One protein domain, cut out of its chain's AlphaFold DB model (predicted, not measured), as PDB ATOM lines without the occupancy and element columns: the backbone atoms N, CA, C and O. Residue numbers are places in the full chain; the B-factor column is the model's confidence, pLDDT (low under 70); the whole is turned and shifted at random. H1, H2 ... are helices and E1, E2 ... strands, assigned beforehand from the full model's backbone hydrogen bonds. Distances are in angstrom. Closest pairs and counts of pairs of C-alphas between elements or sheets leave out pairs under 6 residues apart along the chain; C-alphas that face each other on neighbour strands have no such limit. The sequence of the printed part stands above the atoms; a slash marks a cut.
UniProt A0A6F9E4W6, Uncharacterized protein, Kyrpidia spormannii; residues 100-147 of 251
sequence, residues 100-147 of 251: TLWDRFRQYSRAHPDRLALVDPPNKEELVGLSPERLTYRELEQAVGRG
ATOM      1  N   THR A 100      -3.492  -7.683 -15.784       93.69
ATOM      2  CA  THR A 100      -2.285  -7.338 -16.529       93.69
ATOM      3  C   THR A 100      -2.639  -6.924 -17.957       93.69
ATOM      4  O   THR A 100      -3.650  -7.339 -18.524       93.69
ATOM      5  N   LEU A 101      -1.755  -6.154 -18.599       93.94
ATOM      6  CA  LEU A 101      -1.876  -5.872 -20.034       93.94
ATOM      7  C   LEU A 101      -1.955  -7.169 -20.861       93.94
ATOM      8  O   LEU A 101      -2.651  -7.219 -21.872       93.94
ATOM      9  N   TRP A 102      -1.267  -8.222 -20.406       94.88
ATOM     10  CA  TRP A 102      -1.277  -9.531 -21.049       94.88
ATOM     11  C   TRP A 102      -2.627 -10.243 -20.920       94.88
ATOM     12  O   TRP A 102      -3.098 -10.822 -21.898       94.88
ATOM     13  N   ASP A 103      -3.282 -10.159 -19.759       94.69
ATOM     14  CA  ASP A 103      -4.624 -10.718 -19.558       94.69
ATOM     15  C   ASP A 103      -5.632 -10.046 -20.491       94.69
ATOM     16  O   ASP A 103      -6.342 -10.732 -21.233       94.69
ATOM     17  N   ARG A 104      -5.609  -8.707 -20.540       94.94
ATOM     18  CA  ARG A 104      -6.475  -7.925 -21.429       94.94
ATOM     19  C   ARG A 104      -6.222  -8.252 -22.900       94.94
ATOM     20  O   ARG A 104      -7.166  -8.439 -23.667       94.94
ATOM     21  N   PHE A 105      -4.956  -8.366 -23.299       95.88
ATOM     22  CA  PHE A 105      -4.586  -8.752 -24.660       95.88
ATOM     23  C   PHE A 105      -5.111 -10.149 -25.025       95.88
ATOM     24  O   PHE A 105      -5.724 -10.316 -26.078       95.88
ATOM     25  N   ARG A 106      -4.944 -11.146 -24.146       95.75
ATOM     26  CA  ARG A 106      -5.440 -12.513 -24.373       95.75
ATOM     27  C   ARG A 106      -6.956 -12.590 -24.431       95.75
ATOM     28  O   ARG A 106      -7.497 -13.323 -25.257       95.75
ATOM     29  N   GLN A 107      -7.646 -11.848 -23.568       96.56
ATOM     30  CA  GLN A 107      -9.101 -11.753 -23.613       96.56
ATOM     31  C   GLN A 107      -9.556 -11.237 -24.983       96.56
ATOM     32  O   GLN A 107     -10.421 -11.845 -25.613       96.56
ATOM     33  N   TYR A 108      -8.929 -10.166 -25.471       96.44
ATOM     34  CA  TYR A 108      -9.263  -9.578 -26.764       96.44
ATOM     35  C   TYR A 108      -8.913 -10.498 -27.941       96.44
ATOM     36  O   TYR A 108      -9.713 -10.653 -28.861       96.44
ATOM     37  N   SER A 109      -7.755 -11.164 -27.881       97.06
ATOM     38  CA  SER A 109      -7.313 -12.132 -28.892       97.06
ATOM     39  C   SER A 109      -8.301 -13.287 -29.055       97.06
ATOM     40  O   SER A 109      -8.665 -13.648 -30.172       97.06
ATOM     41  N   ARG A 110      -8.826 -13.814 -27.942       96.81
ATOM     42  CA  ARG A 110      -9.844 -14.877 -27.959       96.81
ATOM     43  C   ARG A 110     -11.189 -14.408 -28.506       96.81
ATOM     44  O   ARG A 110     -11.870 -15.188 -29.162       96.81
ATOM     45  N   ALA A 111     -11.575 -13.163 -28.233       98.06
ATOM     46  CA  ALA A 111     -12.834 -12.600 -28.715       98.06
ATOM     47  C   ALA A 111     -12.797 -12.261 -30.217       98.06
ATOM     48  O   ALA A 111     -13.823 -12.344 -30.892       98.06
ATOM     49  N   HIS A 112     -11.628 -11.879 -30.747       97.62
ATOM     50  CA  HIS A 112     -11.469 -11.382 -32.117       97.62
ATOM     51  C   HIS A 112     -10.222 -11.955 -32.819       97.62
ATOM     52  O   HIS A 112      -9.362 -11.185 -33.258       97.62
ATOM     53  N   PRO A 113     -10.106 -13.288 -32.964       97.50
ATOM     54  CA  PRO A 113      -8.861 -13.939 -33.376       97.50
ATOM     55  C   PRO A 113      -8.386 -13.534 -34.773       97.50
ATOM     56  O   PRO A 113      -7.183 -13.385 -34.980       97.50
ATOM     57  N   ASP A 114      -9.315 -13.319 -35.706       98.00
ATOM     58  CA  ASP A 114      -9.012 -13.035 -37.115       98.00
ATOM     59  C   ASP A 114      -8.951 -11.533 -37.436       98.00
ATOM     60  O   ASP A 114      -8.699 -11.138 -38.575       98.00
ATOM     61  N   ARG A 115      -9.160 -10.658 -36.441       98.12
ATOM     62  CA  ARG A 115      -9.032  -9.210 -36.637       98.12
ATOM     63  C   ARG A 115      -7.551  -8.833 -36.730       98.12
ATOM     64  O   ARG A 115      -6.743  -9.290 -35.924       98.12
ATOM     65  N   LEU A 116      -7.206  -7.961 -37.682       97.62
ATOM     66  CA  LEU A 116      -5.860  -7.388 -37.785       97.62
ATOM     67  C   LEU A 116      -5.504  -6.598 -36.519       97.62
ATOM     68  O   LEU A 116      -6.255  -5.711 -36.108       97.62
ATOM     69  N   ALA A 117      -4.349  -6.922 -35.938       96.81
ATOM     70  CA  ALA A 117      -3.830  -6.331 -34.707       96.81
ATOM     71  C   ALA A 117      -2.561  -5.506 -34.950       96.81
ATOM     72  O   ALA A 117      -2.386  -4.450 -34.346       96.81
ATOM     73  N   LEU A 118      -1.687  -5.978 -35.844       96.62
ATOM     74  CA  LEU A 118      -0.423  -5.331 -36.180       96.62
ATOM     75  C   LEU A 118      -0.264  -5.277 -37.700       96.62
ATOM     76  O   LEU A 118      -0.492  -6.269 -38.391       96.62
ATOM     77  N   VAL A 119       0.121  -4.117 -38.217       97.44
ATOM     78  CA  VAL A 119       0.452  -3.912 -39.628       97.44
ATOM     79  C   VAL A 119       1.754  -3.141 -39.662       97.44
ATOM     80  O   VAL A 119       1.814  -2.007 -39.189       97.44
ATOM     81  N   ASP A 120       2.785  -3.767 -40.206       96.88
ATOM     82  CA  ASP A 120       4.067  -3.118 -40.393       96.88
ATOM     83  C   ASP A 120       4.010  -2.068 -41.508       96.88
ATOM     84  O   ASP A 120       3.233  -2.200 -42.465       96.88
ATOM     85  N   PRO A 121       4.855  -1.027 -41.423       95.50
ATOM     86  CA  PRO A 121       5.022  -0.098 -42.526       95.50
ATOM     87  C   PRO A 121       5.661  -0.809 -43.734       95.50
ATOM     88  O   PRO A 121       6.497  -1.698 -43.558       95.50
ATOM     89  N   PRO A 122       5.327  -0.408 -44.976       94.94
ATOM     90  CA  PRO A 122       5.835  -1.070 -46.179       94.94
ATOM     91  C   PRO A 122       7.360  -0.965 -46.326       94.94
ATOM     92  O   PRO A 122       7.978  -1.849 -46.907       94.94
ATOM     93  N   ASN A 123       7.978   0.076 -45.762       96.00
ATOM     94  CA  ASN A 123       9.426   0.285 -45.769       96.00
ATOM     95  C   ASN A 123      10.145  -0.328 -44.550       96.00
ATOM     96  O   ASN A 123      11.282   0.036 -44.268       96.00
ATOM     97  N   LYS A 124       9.521  -1.257 -43.808       96.75
ATOM     98  CA  LYS A 124      10.175  -1.947 -42.679       96.75
ATOM     99  C   LYS A 124      11.489  -2.619 -43.091       96.75
ATOM    100  O   LYS A 124      12.458  -2.554 -42.340       96.75
ATOM    101  N   GLU A 125      11.535  -3.199 -44.288       96.62
ATOM    102  CA  GLU A 125      12.740  -3.831 -44.835       96.62
ATOM    103  C   GLU A 125      13.899  -2.823 -44.921       96.62
ATOM    104  O   GLU A 125      14.999  -3.095 -44.456       96.62
ATOM    105  N   GLU A 126      13.634  -1.613 -45.415       95.94
ATOM    106  CA  GLU A 126      14.630  -0.537 -45.504       95.94
ATOM    107  C   GLU A 126      15.050  -0.019 -44.119       95.94
ATOM    108  O   GLU A 126      16.215   0.302 -43.896       95.94
ATOM    109  N   LEU A 127      14.109   0.052 -43.172       94.56
ATOM    110  CA  LEU A 127      14.352   0.617 -41.842       94.56
ATOM    111  C   LEU A 127      15.092  -0.337 -40.897       94.56
ATOM    112  O   LEU A 127      15.886   0.118 -40.073       94.56
ATOM    113  N   VAL A 128      14.792  -1.638 -40.952       95.19
ATOM    114  CA  VAL A 128      15.277  -2.623 -39.968       95.19
ATOM    115  C   VAL A 128      15.734  -3.956 -40.573       95.19
ATOM    116  O   VAL A 128      16.085  -4.857 -39.815       95.19
ATOM    117  N   GLY A 129      15.746  -4.107 -41.904       94.50
ATOM    118  CA  GLY A 129      16.193  -5.332 -42.584       94.50
ATOM    119  C   GLY A 129      15.278  -6.539 -42.364       94.50
ATOM    120  O   GLY A 129      15.741  -7.674 -42.393       94.50
ATOM    121  N   LEU A 130      14.003  -6.294 -42.047       93.56
ATOM    122  CA  LEU A 130      13.004  -7.332 -41.809       93.56
ATOM    123  C   LEU A 130      11.787  -7.098 -42.693       93.56
ATOM    124  O   LEU A 130      11.276  -5.975 -42.761       93.56
ATOM    125  N   SER A 131      11.254  -8.177 -43.253       94.62
ATOM    126  CA  SER A 131      10.074  -8.085 -44.101       94.62
ATOM    127  C   SER A 131       8.840  -7.580 -43.346       94.62
ATOM    128  O   SER A 131       8.642  -7.904 -42.163       94.62
ATOM    129  N   PRO A 132       8.013  -6.746 -44.006       96.12
ATOM    130  CA  PRO A 132       6.776  -6.240 -43.432       96.12
ATOM    131  C   PRO A 132       5.767  -7.372 -43.238       96.12
ATOM    132  O   PRO A 132       5.505  -8.162 -44.144       96.12
ATOM    133  N   GLU A 133       5.169  -7.429 -42.054       95.88
ATOM    134  CA  GLU A 133       4.130  -8.382 -41.694       95.88
ATOM    135  C   GLU A 133       2.794  -7.683 -41.420       95.88
ATOM    136  O   GLU A 133       2.706  -6.506 -41.060       95.88
ATOM    137  N   ARG A 134       1.712  -8.445 -41.577       97.31
ATOM    138  CA  ARG A 134       0.367  -8.067 -41.143       97.31
ATOM    139  C   ARG A 134      -0.154  -9.230 -40.323       97.31
ATOM    140  O   ARG A 134      -0.333 -10.310 -40.872       97.31
ATOM    141  N   LEU A 135      -0.340  -9.021 -39.027       97.19
ATOM    142  CA  LEU A 135      -0.699 -10.077 -38.089       97.19
ATOM    143  C   LEU A 135      -2.106  -9.849 -37.550       97.19
ATOM    144  O   LEU A 135      -2.459  -8.757 -37.086       97.19
ATOM    145  N   THR A 136      -2.900 -10.911 -37.575       98.25
ATOM    146  CA  THR A 136      -4.136 -11.023 -36.797       98.25
ATOM    147  C   THR A 136      -3.828 -11.152 -35.303       98.25
ATOM    148  O   THR A 136      -2.697 -11.465 -34.917       98.25
ATOM    149  N   TYR A 137      -4.818 -10.939 -34.430       97.75
ATOM    150  CA  TYR A 137      -4.630 -11.139 -32.985       97.75
ATOM    151  C   TYR A 137      -4.143 -12.550 -32.645       97.75
ATOM    152  O   TYR A 137      -3.239 -12.699 -31.823       97.75
ATOM    153  N   ARG A 138      -4.679 -13.574 -33.322       97.06
ATOM    154  CA  ARG A 138      -4.254 -14.968 -33.150       97.06
ATOM    155  C   ARG A 138      -2.781 -15.164 -33.506       97.06
ATOM    156  O   ARG A 138      -2.046 -15.799 -32.751       97.06
ATOM    157  N   GLU A 139      -2.338 -14.639 -34.643       96.62
ATOM    158  CA  GLU A 139      -0.942 -14.767 -35.082       96.62
ATOM    159  C   GLU A 139       0.008 -13.991 -34.172       96.62
ATOM    160  O   GLU A 139       1.074 -14.501 -33.818       96.62
ATOM    161  N   LEU A 140      -0.403 -12.797 -33.734       96.31
ATOM    162  CA  LEU A 140       0.357 -11.975 -32.802       96.31
ATOM    163  C   LEU A 140       0.487 -12.649 -31.429       96.31
ATOM    164  O   LEU A 140       1.585 -12.695 -30.881       96.31
ATOM    165  N   GLU A 141      -0.588 -13.226 -30.882       95.44
ATOM    166  CA  GLU A 141      -0.527 -13.964 -29.613       95.44
ATOM    167  C   GLU A 141       0.430 -15.150 -29.704       95.44
ATOM    168  O   GLU A 141       1.236 -15.364 -28.798       95.44
ATOM    169  N   GLN A 142       0.393 -15.898 -30.810       94.06
ATOM    170  CA  GLN A 142       1.346 -16.978 -31.021       94.06
ATOM    171  C   GLN A 142       2.782 -16.461 -31.157       94.06
ATOM    172  O   GLN A 142       3.693 -17.085 -30.627       94.06
ATOM    173  N   ALA A 143       3.012 -15.344 -31.853       91.62
ATOM    174  CA  ALA A 143       4.341 -14.750 -31.996       91.62
ATOM    175  C   ALA A 143       4.913 -14.287 -30.645       91.62
ATOM    176  O   ALA A 143       6.067 -14.583 -30.342       91.62
ATOM    177  N   VAL A 144       4.099 -13.646 -29.800       91.19
ATOM    178  CA  VAL A 144       4.502 -13.222 -28.447       91.19
ATOM    179  C   VAL A 144       4.669 -14.421 -27.512       91.19
ATOM    180  O   VAL A 144       5.628 -14.474 -26.749       91.19
ATOM    181  N   GLY A 145       3.783 -15.418 -27.598       82.62
ATOM    182  CA  GLY A 145       3.890 -16.664 -26.834       82.62
ATOM    183  C   GLY A 145       5.100 -17.517 -27.228       82.62
ATOM    184  O   GLY A 145       5.632 -18.240 -26.393       82.62
ATOM    185  N   ARG A 146       5.555 -17.397 -28.484       69.00
ATOM    186  CA  ARG A 146       6.821 -17.950 -28.990       69.00
ATOM    187  C   ARG A 146       8.039 -17.090 -28.641       69.00
ATOM    188  O   ARG A 146       9.151 -17.509 -28.953       69.00
ATOM    189  N   GLY A 147       7.838 -15.912 -28.040       51.62
ATOM    190  CA  GLY A 147       8.889 -14.950 -27.725       51.62
ATOM    191  C   GLY A 147      10.106 -15.637 -27.095       51.62
ATOM    192  O   GLY A 147       9.943 -16.494 -26.222       51.62
TER     193      GLY A 147
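Overview. This is residues 100 to 147 of the 251 residues of an uncharacterized protein of Kyrpidia spormannii (UniProt A0A6F9E4W6). Two helices, H1 and H3, sit side by side at one end, and a narrow ribbon of two short strands, E1 and E2, leads away from them to a loop that holds the small helix H2 at the far end. The printed part has 48 residues, with three named helices and two named strands in the order H1, E1, H2, E2, H3. The sheet has the order E1 - E2 and is antiparallel; the class is mixed, helices and strands. The whole is loose, with a radius of gyration of the C-alphas of 12.2 A, and elongated, spanning 34 by 20 by 15 A.

Along the chain. H1 is residues 101 to 111, 15.5 A long from first to last C-alpha, and begins at C-alpha 101 at (-1.876, -5.872, -20.034). E1 is residues 116 to 119, 7.4 A long. H2 is residues 124 to 128, 5.8 A long, with C-alpha 124 at (10.175, -1.947, -42.679). E2 is residues 134 to 136, 6.9 A long. H3, residues 137 to 145, is 11.9 A long and ends at C-alpha 145 at (3.890, -16.664, -26.834).

Arrangement. H1 and H3 touch, with the C-alphas of Ser 109 and Tyr 137 closest at 5.0 A. They run opposite ways at a steep tilt of 39 degrees. E1 and E2 are antiparallel neighbours, their directions 160 degrees apart. N 117 and O 135 are 2.9 A apart and N 135 and O 118 are 2.8 A apart, both within hydrogen-bond range. The closest C-alphas of E1 and H3 are those of Ala 117 and Tyr 137, at 5.2 A. H2 is apart from H1 and from H3. In H1, H2 and H3 every O i to N i+4 pair is within hydrogen-bond range.

Size, cuts and confidence. The two C-alphas farthest apart, those of Ala 111 and Glu 126, are 34.4 A apart. The printed part has no cut, and the four links between named elements are tight. The mean pLDDT of the printed part is 94.2; residues 146 to 147 are under 70.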